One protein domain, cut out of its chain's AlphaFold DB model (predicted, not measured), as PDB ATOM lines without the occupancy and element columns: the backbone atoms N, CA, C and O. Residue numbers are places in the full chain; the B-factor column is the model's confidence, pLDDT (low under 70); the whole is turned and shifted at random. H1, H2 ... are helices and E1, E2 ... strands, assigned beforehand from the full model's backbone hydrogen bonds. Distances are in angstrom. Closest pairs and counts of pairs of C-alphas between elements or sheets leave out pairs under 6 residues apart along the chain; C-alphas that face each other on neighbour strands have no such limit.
ATOM      1  N   MET A   4     288.471 210.516 317.745       80.50
ATOM      2  CA  MET A   4     287.390 209.903 316.969       80.50
ATOM      3  C   MET A   4     287.047 208.496 317.464       80.50
ATOM      4  O   MET A   4     285.875 208.141 317.555       80.50
ATOM      5  N   GLU A   5     288.056 207.720 317.853       84.38
ATOM      6  CA  GLU A   5     287.880 206.378 318.411       84.38
ATOM      7  C   GLU A   5     287.097 206.423 319.734       84.38
ATOM      8  O   GLU A   5     286.167 205.646 319.950       84.38
ATOM      9  N   TRP A   6     287.414 207.384 320.607       84.38
ATOM     10  CA  TRP A   6     286.686 207.582 321.863       84.38
ATOM     11  C   TRP A   6     285.228 208.016 321.648       84.38
ATOM     12  O   TRP A   6     284.337 207.538 322.355       84.38
ATOM     13  N   LEU A   7     284.974 208.897 320.671       85.44
ATOM     14  CA  LEU A   7     283.619 209.335 320.316       85.44
ATOM     15  C   LEU A   7     282.789 208.193 319.722       85.44
ATOM     16  O   LEU A   7     281.624 208.047 320.088       85.44
ATOM     17  N   ALA A   8     283.385 207.352 318.874       87.38
ATOM     18  CA  ALA A   8     282.707 206.206 318.267       87.38
ATOM     19  C   ALA A   8     282.229 205.174 319.305       87.38
ATOM     20  O   ALA A   8     281.204 204.530 319.105       87.38
ATOM     21  N   LYS A   9     282.912 205.060 320.455       87.88
ATOM     22  CA  LYS A   9     282.462 204.230 321.590       87.88
ATOM     23  C   LYS A   9     281.270 204.826 322.359       87.88
ATOM     24  O   LYS A   9     280.724 204.165 323.238       87.88
ATOM     25  N   ARG A  10     280.888 206.082 322.098       88.88
ATOM     26  CA  ARG A  10     279.906 206.844 322.896       88.88
ATOM     27  C   ARG A  10     278.714 207.358 322.108       88.88
ATOM     28  O   ARG A  10     277.649 207.531 322.692       88.88
ATOM     29  N   LEU A  11     278.883 207.633 320.822       91.00
ATOM     30  CA  LEU A  11     277.855 208.222 319.977       91.00
ATOM     31  C   LEU A  11     277.623 207.347 318.753       91.00
ATOM     32  O   LEU A  11     278.562 206.948 318.067       91.00
ATOM     33  N   HIS A  12     276.353 207.113 318.457       92.38
ATOM     34  CA  HIS A  12     275.910 206.557 317.192       92.38
ATOM     35  C   HIS A  12     275.292 207.661 316.337       92.38
ATOM     36  O   HIS A  12     274.407 208.377 316.799       92.38
ATOM     37  N   VAL A  13     275.733 207.784 315.086       90.75
ATOM     38  CA  VAL A  13     275.128 208.674 314.089       90.75
ATOM     39  C   VAL A  13     274.454 207.795 313.045       90.75
ATOM     40  O   VAL A  13     275.126 207.058 312.327       90.75
ATOM     41  N   ALA A  14     273.125 207.844 312.983       89.50
ATOM     42  CA  ALA A  14     272.367 207.059 312.017       89.50
ATOM     43  C   ALA A  14     272.399 207.749 310.646       89.50
ATOM     44  O   ALA A  14     271.974 208.898 310.522       89.50
ATOM     45  N   ASN A  15     272.865 207.045 309.610       88.25
ATOM     46  CA  ASN A  15     272.983 207.605 308.256       88.25
ATOM     47  C   ASN A  15     271.642 208.113 307.705       88.25
ATOM     48  O   ASN A  15     271.606 209.124 307.018       88.25
ATOM     49  N   GLU A  16     270.536 207.453 308.049       90.25
ATOM     50  CA  GLU A  16     269.177 207.851 307.652       90.25
ATOM     51  C   GLU A  16     268.722 209.196 308.244       90.25
ATOM     52  O   GLU A  16     267.807 209.825 307.718       90.25
ATOM     53  N   LYS A  17     269.364 209.657 309.328       89.38
ATOM     54  CA  LYS A  17     269.107 210.969 309.942       89.38
ATOM     55  C   LYS A  17     269.943 212.087 309.318       89.38
ATOM     56  O   LYS A  17     269.765 213.249 309.687       89.38
ATOM     57  N   LEU A  18     270.871 211.763 308.416       91.00
ATOM     58  CA  LEU A  18     271.661 212.770 307.720       91.00
ATOM     59  C   LEU A  18     270.829 213.397 306.590       91.00
ATOM     60  O   LEU A  18     270.180 212.675 305.833       91.00
ATOM     61  N   PRO A  19     270.851 214.732 306.434       90.69
ATOM     62  CA  PRO A  19     270.226 215.389 305.294       90.69
ATOM     63  C   PRO A  19     270.801 214.868 303.975       90.69
ATOM     64  O   PRO A  19     272.003 214.629 303.879       90.69
ATOM     65  N   ALA A  20     269.977 214.784 302.929       91.31
ATOM     66  CA  ALA A  20     270.434 214.367 301.600       91.31
ATOM     67  C   ALA A  20     271.599 215.233 301.073       91.31
ATOM     68  O   ALA A  20     272.510 214.732 300.422       91.31
ATOM     69  N   GLU A  21     271.610 216.523 301.422       89.81
ATOM     70  CA  GLU A  21     272.660 217.471 301.029       89.81
ATOM     71  C   GLU A  21     273.865 217.506 301.979       89.81
ATOM     72  O   GLU A  21     274.746 218.354 301.832       89.81
ATOM     73  N   PHE A  22     273.942 216.586 302.948       88.69
ATOM     74  CA  PHE A  22     274.991 216.559 303.968       88.69
ATOM     75  C   PHE A  22     276.401 216.699 303.380       88.69
ATOM     76  O   PHE A  22     277.168 217.548 303.836       88.69
ATOM     77  N   LEU A  23     276.728 215.898 302.360       87.19
ATOM     78  CA  LEU A  23     278.057 215.897 301.741       87.19
ATOM     79  C   LEU A  23     278.346 217.195 300.986       87.19
ATOM     80  O   LEU A  23     279.463 217.701 301.066       87.19
ATOM     81  N   THR A  24     277.349 217.755 300.299       89.69
ATOM     82  CA  THR A  24     277.475 219.030 299.583       89.69
ATOM     83  C   THR A  24     277.774 220.168 300.554       89.69
ATOM     84  O   THR A  24     278.695 220.950 300.326       89.69
ATOM     85  N   ILE A  25     277.053 220.226 301.676       87.56
ATOM     86  CA  ILE A  25     277.265 221.246 302.708       87.56
ATOM     87  C   ILE A  25     278.633 221.053 303.378       87.56
ATOM     88  O   ILE A  25     279.369 222.019 303.581       87.56
ATOM     89  N   LEU A  26     279.011 219.807 303.683       85.31
ATOM     90  CA  LEU A  26     280.304 219.494 304.295       85.31
ATOM     91  C   LEU A  26     281.482 219.852 303.374       85.31
ATOM     92  O   LEU A  26     282.509 220.320 303.859       85.31
ATOM     93  N   ALA A  27     281.340 219.671 302.058       86.19
ATOM     94  CA  ALA A  27     282.375 220.013 301.082       86.19
ATOM     95  C   ALA A  27     282.681 221.521 301.042       86.19
ATOM     96  O   ALA A  27     283.806 221.905 300.729       86.19
ATOM     97  N   GLY A  28     281.706 222.366 301.393       83.50
ATOM     98  CA  GLY A  28     281.881 223.813 301.543       83.50
ATOM     99  C   GLY A  28     282.394 224.254 302.917       83.50
ATOM    100  O   GLY A  28     282.620 225.444 303.127       83.50
ATOM    101  N   CYS A  29     282.565 223.332 303.868       82.25
ATOM    102  CA  CYS A  29     283.018 223.651 305.216       82.25
ATOM    103  C   CYS A  29     284.530 223.919 305.238       82.25
ATOM    104  O   CYS A  29     285.337 223.081 304.832       82.25
ATOM    105  N   ASP A  30     284.927 225.052 305.812       83.44
ATOM    106  CA  ASP A  30     286.327 225.448 306.032       83.44
ATOM    107  C   ASP A  30     287.020 224.655 307.157       83.44
ATOM    108  O   ASP A  30     288.168 224.924 307.512       83.44
ATOM    109  N   ARG A  31     286.321 223.658 307.721       79.44
ATOM    110  CA  ARG A  31     286.728 222.839 308.872       79.44
ATOM    111  C   ARG A  31     286.852 223.631 310.175       79.44
ATOM    112  O   ARG A  31     287.254 223.065 311.192       79.44
ATOM    113  N   ASN A  32     286.432 224.895 310.199       83.81
ATOM    114  CA  ASN A  32     286.277 225.672 311.416       83.81
ATOM    115  C   ASN A  32     284.877 225.452 312.005       83.81
ATOM    116  O   ASN A  32     284.055 226.363 312.109       83.81
ATOM    117  N   CYS A  33     284.616 224.227 312.465       79.19
ATOM    118  CA  CYS A  33     283.341 223.835 313.080       79.19
ATOM    119  C   CYS A  33     283.002 224.605 314.373       79.19
ATOM    120  O   CYS A  33     281.935 224.402 314.944       79.19
ATOM    121  N   ARG A  34     283.914 225.447 314.883       78.88
ATOM    122  CA  ARG A  34     283.630 226.381 315.984       78.88
ATOM    123  C   ARG A  34     282.984 227.672 315.484       78.88
ATOM    124  O   ARG A  34     282.192 228.255 316.215       78.88
ATOM    125  N   ALA A  35     283.330 228.111 314.273       82.00
ATOM    126  CA  ALA A  35     282.740 229.276 313.622       82.00
ATOM    127  C   ALA A  35     281.477 228.919 312.823       82.00
ATOM    128  O   ALA A  35     280.541 229.714 312.792       82.00
ATOM    129  N   CYS A  36     281.416 227.725 312.221       79.75
ATOM    130  CA  CYS A  36     280.204 227.229 311.569       79.75
ATOM    131  C   CYS A  36     279.339 226.450 312.578       79.75
ATOM    132  O   CYS A  36     279.789 225.486 313.196       79.75
ATOM    133  N   SER A  37     278.082 226.856 312.779       84.75
ATOM    134  CA  SER A  37     277.174 226.143 313.693       84.75
ATOM    135  C   SER A  37     276.638 224.837 313.096       84.75
ATOM    136  O   SER A  37     276.180 223.970 313.838       84.75
ATOM    137  N   TYR A  38     276.755 224.658 311.774       86.62
ATOM    138  CA  TYR A  38     276.186 223.532 311.034       86.62
ATOM    139  C   TYR A  38     276.606 222.166 311.585       86.62
ATOM    140  O   TYR A  38     275.749 221.345 311.891       86.62
ATOM    141  N   CYS A  39     277.909 221.914 311.753       86.06
ATOM    142  CA  CYS A  39     278.390 220.606 312.208       86.06
ATOM    143  C   CYS A  39     277.884 220.265 313.617       86.06
ATOM    144  O   CYS A  39     277.562 219.112 313.893       86.06
ATOM    145  N   ARG A  40     277.789 221.272 314.493       86.88
ATOM    146  CA  ARG A  40     277.241 221.114 315.843       86.88
ATOM    147  C   ARG A  40     275.744 220.819 315.794       86.88
ATOM    148  O   ARG A  40     275.305 219.840 316.380       86.88
ATOM    149  N   GLU A  41     274.976 221.621 315.063       89.56
ATOM    150  CA  GLU A  41     273.528 221.428 314.925       89.56
ATOM    151  C   GLU A  41     273.180 220.089 314.268       89.56
ATOM    152  O   GLU A  41     272.199 219.445 314.637       89.56
ATOM    153  N   LEU A  42     273.980 219.657 313.293       89.56
ATOM    154  CA  LEU A  42     273.824 218.362 312.651       89.56
ATOM    155  C   LEU A  42     274.095 217.225 313.636       89.56
ATOM    156  O   LEU A  42     273.320 216.269 313.681       89.56
ATOM    157  N   LEU A  43     275.167 217.327 314.424       88.62
ATOM    158  CA  LEU A  43     275.491 216.334 315.441       88.62
ATOM    159  C   LEU A  43     274.366 216.236 316.480       88.62
ATOM    160  O   LEU A  43     273.908 215.133 316.748       88.62
ATOM    161  N   ASP A  44     273.852 217.365 316.976       89.56
ATOM    162  CA  ASP A  44     272.758 217.398 317.960       89.56
ATOM    163  C   ASP A  44     271.469 216.731 317.434       89.56
ATOM    164  O   ASP A  44     270.726 216.115 318.196       89.56
ATOM    165  N   LYS A  45     271.195 216.827 316.125       91.12
ATOM    166  CA  LYS A  45     270.000 216.238 315.492       91.12
ATOM    167  C   LYS A  45     270.152 214.756 315.139       91.12
ATOM    168  O   LYS A  45     269.161 214.027 315.111       91.12
ATOM    169  N   SER A  46     271.364 214.320 314.802       92.19
ATOM    170  CA  SER A  46     271.611 212.996 314.210       92.19
ATOM    171  C   SER A  46     272.268 212.005 315.170       92.19
ATOM    172  O   SER A  46     272.052 210.796 315.034       92.19
ATOM    173  N   ALA A  47     273.027 212.489 316.157       92.31
ATOM    174  CA  ALA A  47     273.707 211.646 317.124       92.31
ATOM    175  C   ALA A  47     272.752 211.154 318.213       92.31
ATOM    176  O   ALA A  47     271.889 211.870 318.713       92.31
ATOM    177  N   THR A  48     272.933 209.900 318.599       92.81
ATOM    178  CA  THR A  48     272.240 209.263 319.714       92.81
ATOM    179  C   THR A  48     273.302 208.665 320.640       92.81
ATOM    180  O   THR A  48     274.239 208.034 320.139       92.81
ATOM    181  N   PRO A  49     273.219 208.864 321.968       91.44
ATOM    182  CA  PRO A  49     274.171 208.256 322.887       91.44
ATOM    183  C   PRO A  49     274.068 206.732 322.821       91.44
ATOM    184  O   PRO A  49     272.974 206.167 322.843       91.44
ATOM    185  N   LEU A  50     275.217 206.069 322.748       90.38
ATOM    186  CA  LEU A  50     275.300 204.630 322.944       90.38
ATOM    187  C   LEU A  50     275.086 204.313 324.423       90.38
ATOM    188  O   LEU A  50     275.453 205.093 325.307       90.38
TER     189      LEU A  50
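AT A GLANCE: This is residues 4 to 50 of the 59 residues of an uncharacterized protein of Deltaproteobacteria bacterium (UniProt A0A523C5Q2). The printed part makes one open loop, joined at one end by two short strands, E1 and E2, side by side; H3 leads directly into E2, H2 lies near H3 toward the other end, residues 32 to 37 in the link between H2 and H3 stick out, and H1 lies at the strand end, joined to E1 by a tight link. The 47 printed residues hold H1, E1, H2, H3 and E2 in that order, mixed helices and strands, with the sheet E1 - E2 antiparallel. The whole is only just compact, close to loose, with a radius of gyration of the C-alphas of 11.2 A and spans of 29 by 22 by 15 A.

IN THESE COORDINATES: H1 is residues 4 to 8, from C-alpha 4 at (287.390, 209.903, 316.969), 6.1 A long. E1 is residues 11 to 13, 6.5 A; H2 is residues 22 to 27, 8.6 A; H3 is residues 38 to 46, 11.9 A. E2 is residues 47 to 49, 6.7 A, ending at C-alpha 49 at (274.171, 208.256, 322.887).

HOW THE PARTS SIT: E1 and E2 are antiparallel at 148 degrees, with N 12 and O 48 within hydrogen-bond range at 2.9 A. The closest C-alphas of E1 and H3, Val 13 and Ser 46, are 5.6 A apart. H2 and H3 are near each other, with 7 pairs of C-alphas within 10 A. H1 is apart from H2, H3 and E2. In H1, H2 and H3 every O i to N i+4 pair is within hydrogen-bond range.

THE WHOLE: The farthest C-alphas, Gly 28 and Leu 50, are 29.5 A apart. The printed part has no cut and no long link; residues 32 to 37 stand free. No printed residue is under 70 in pLDDT.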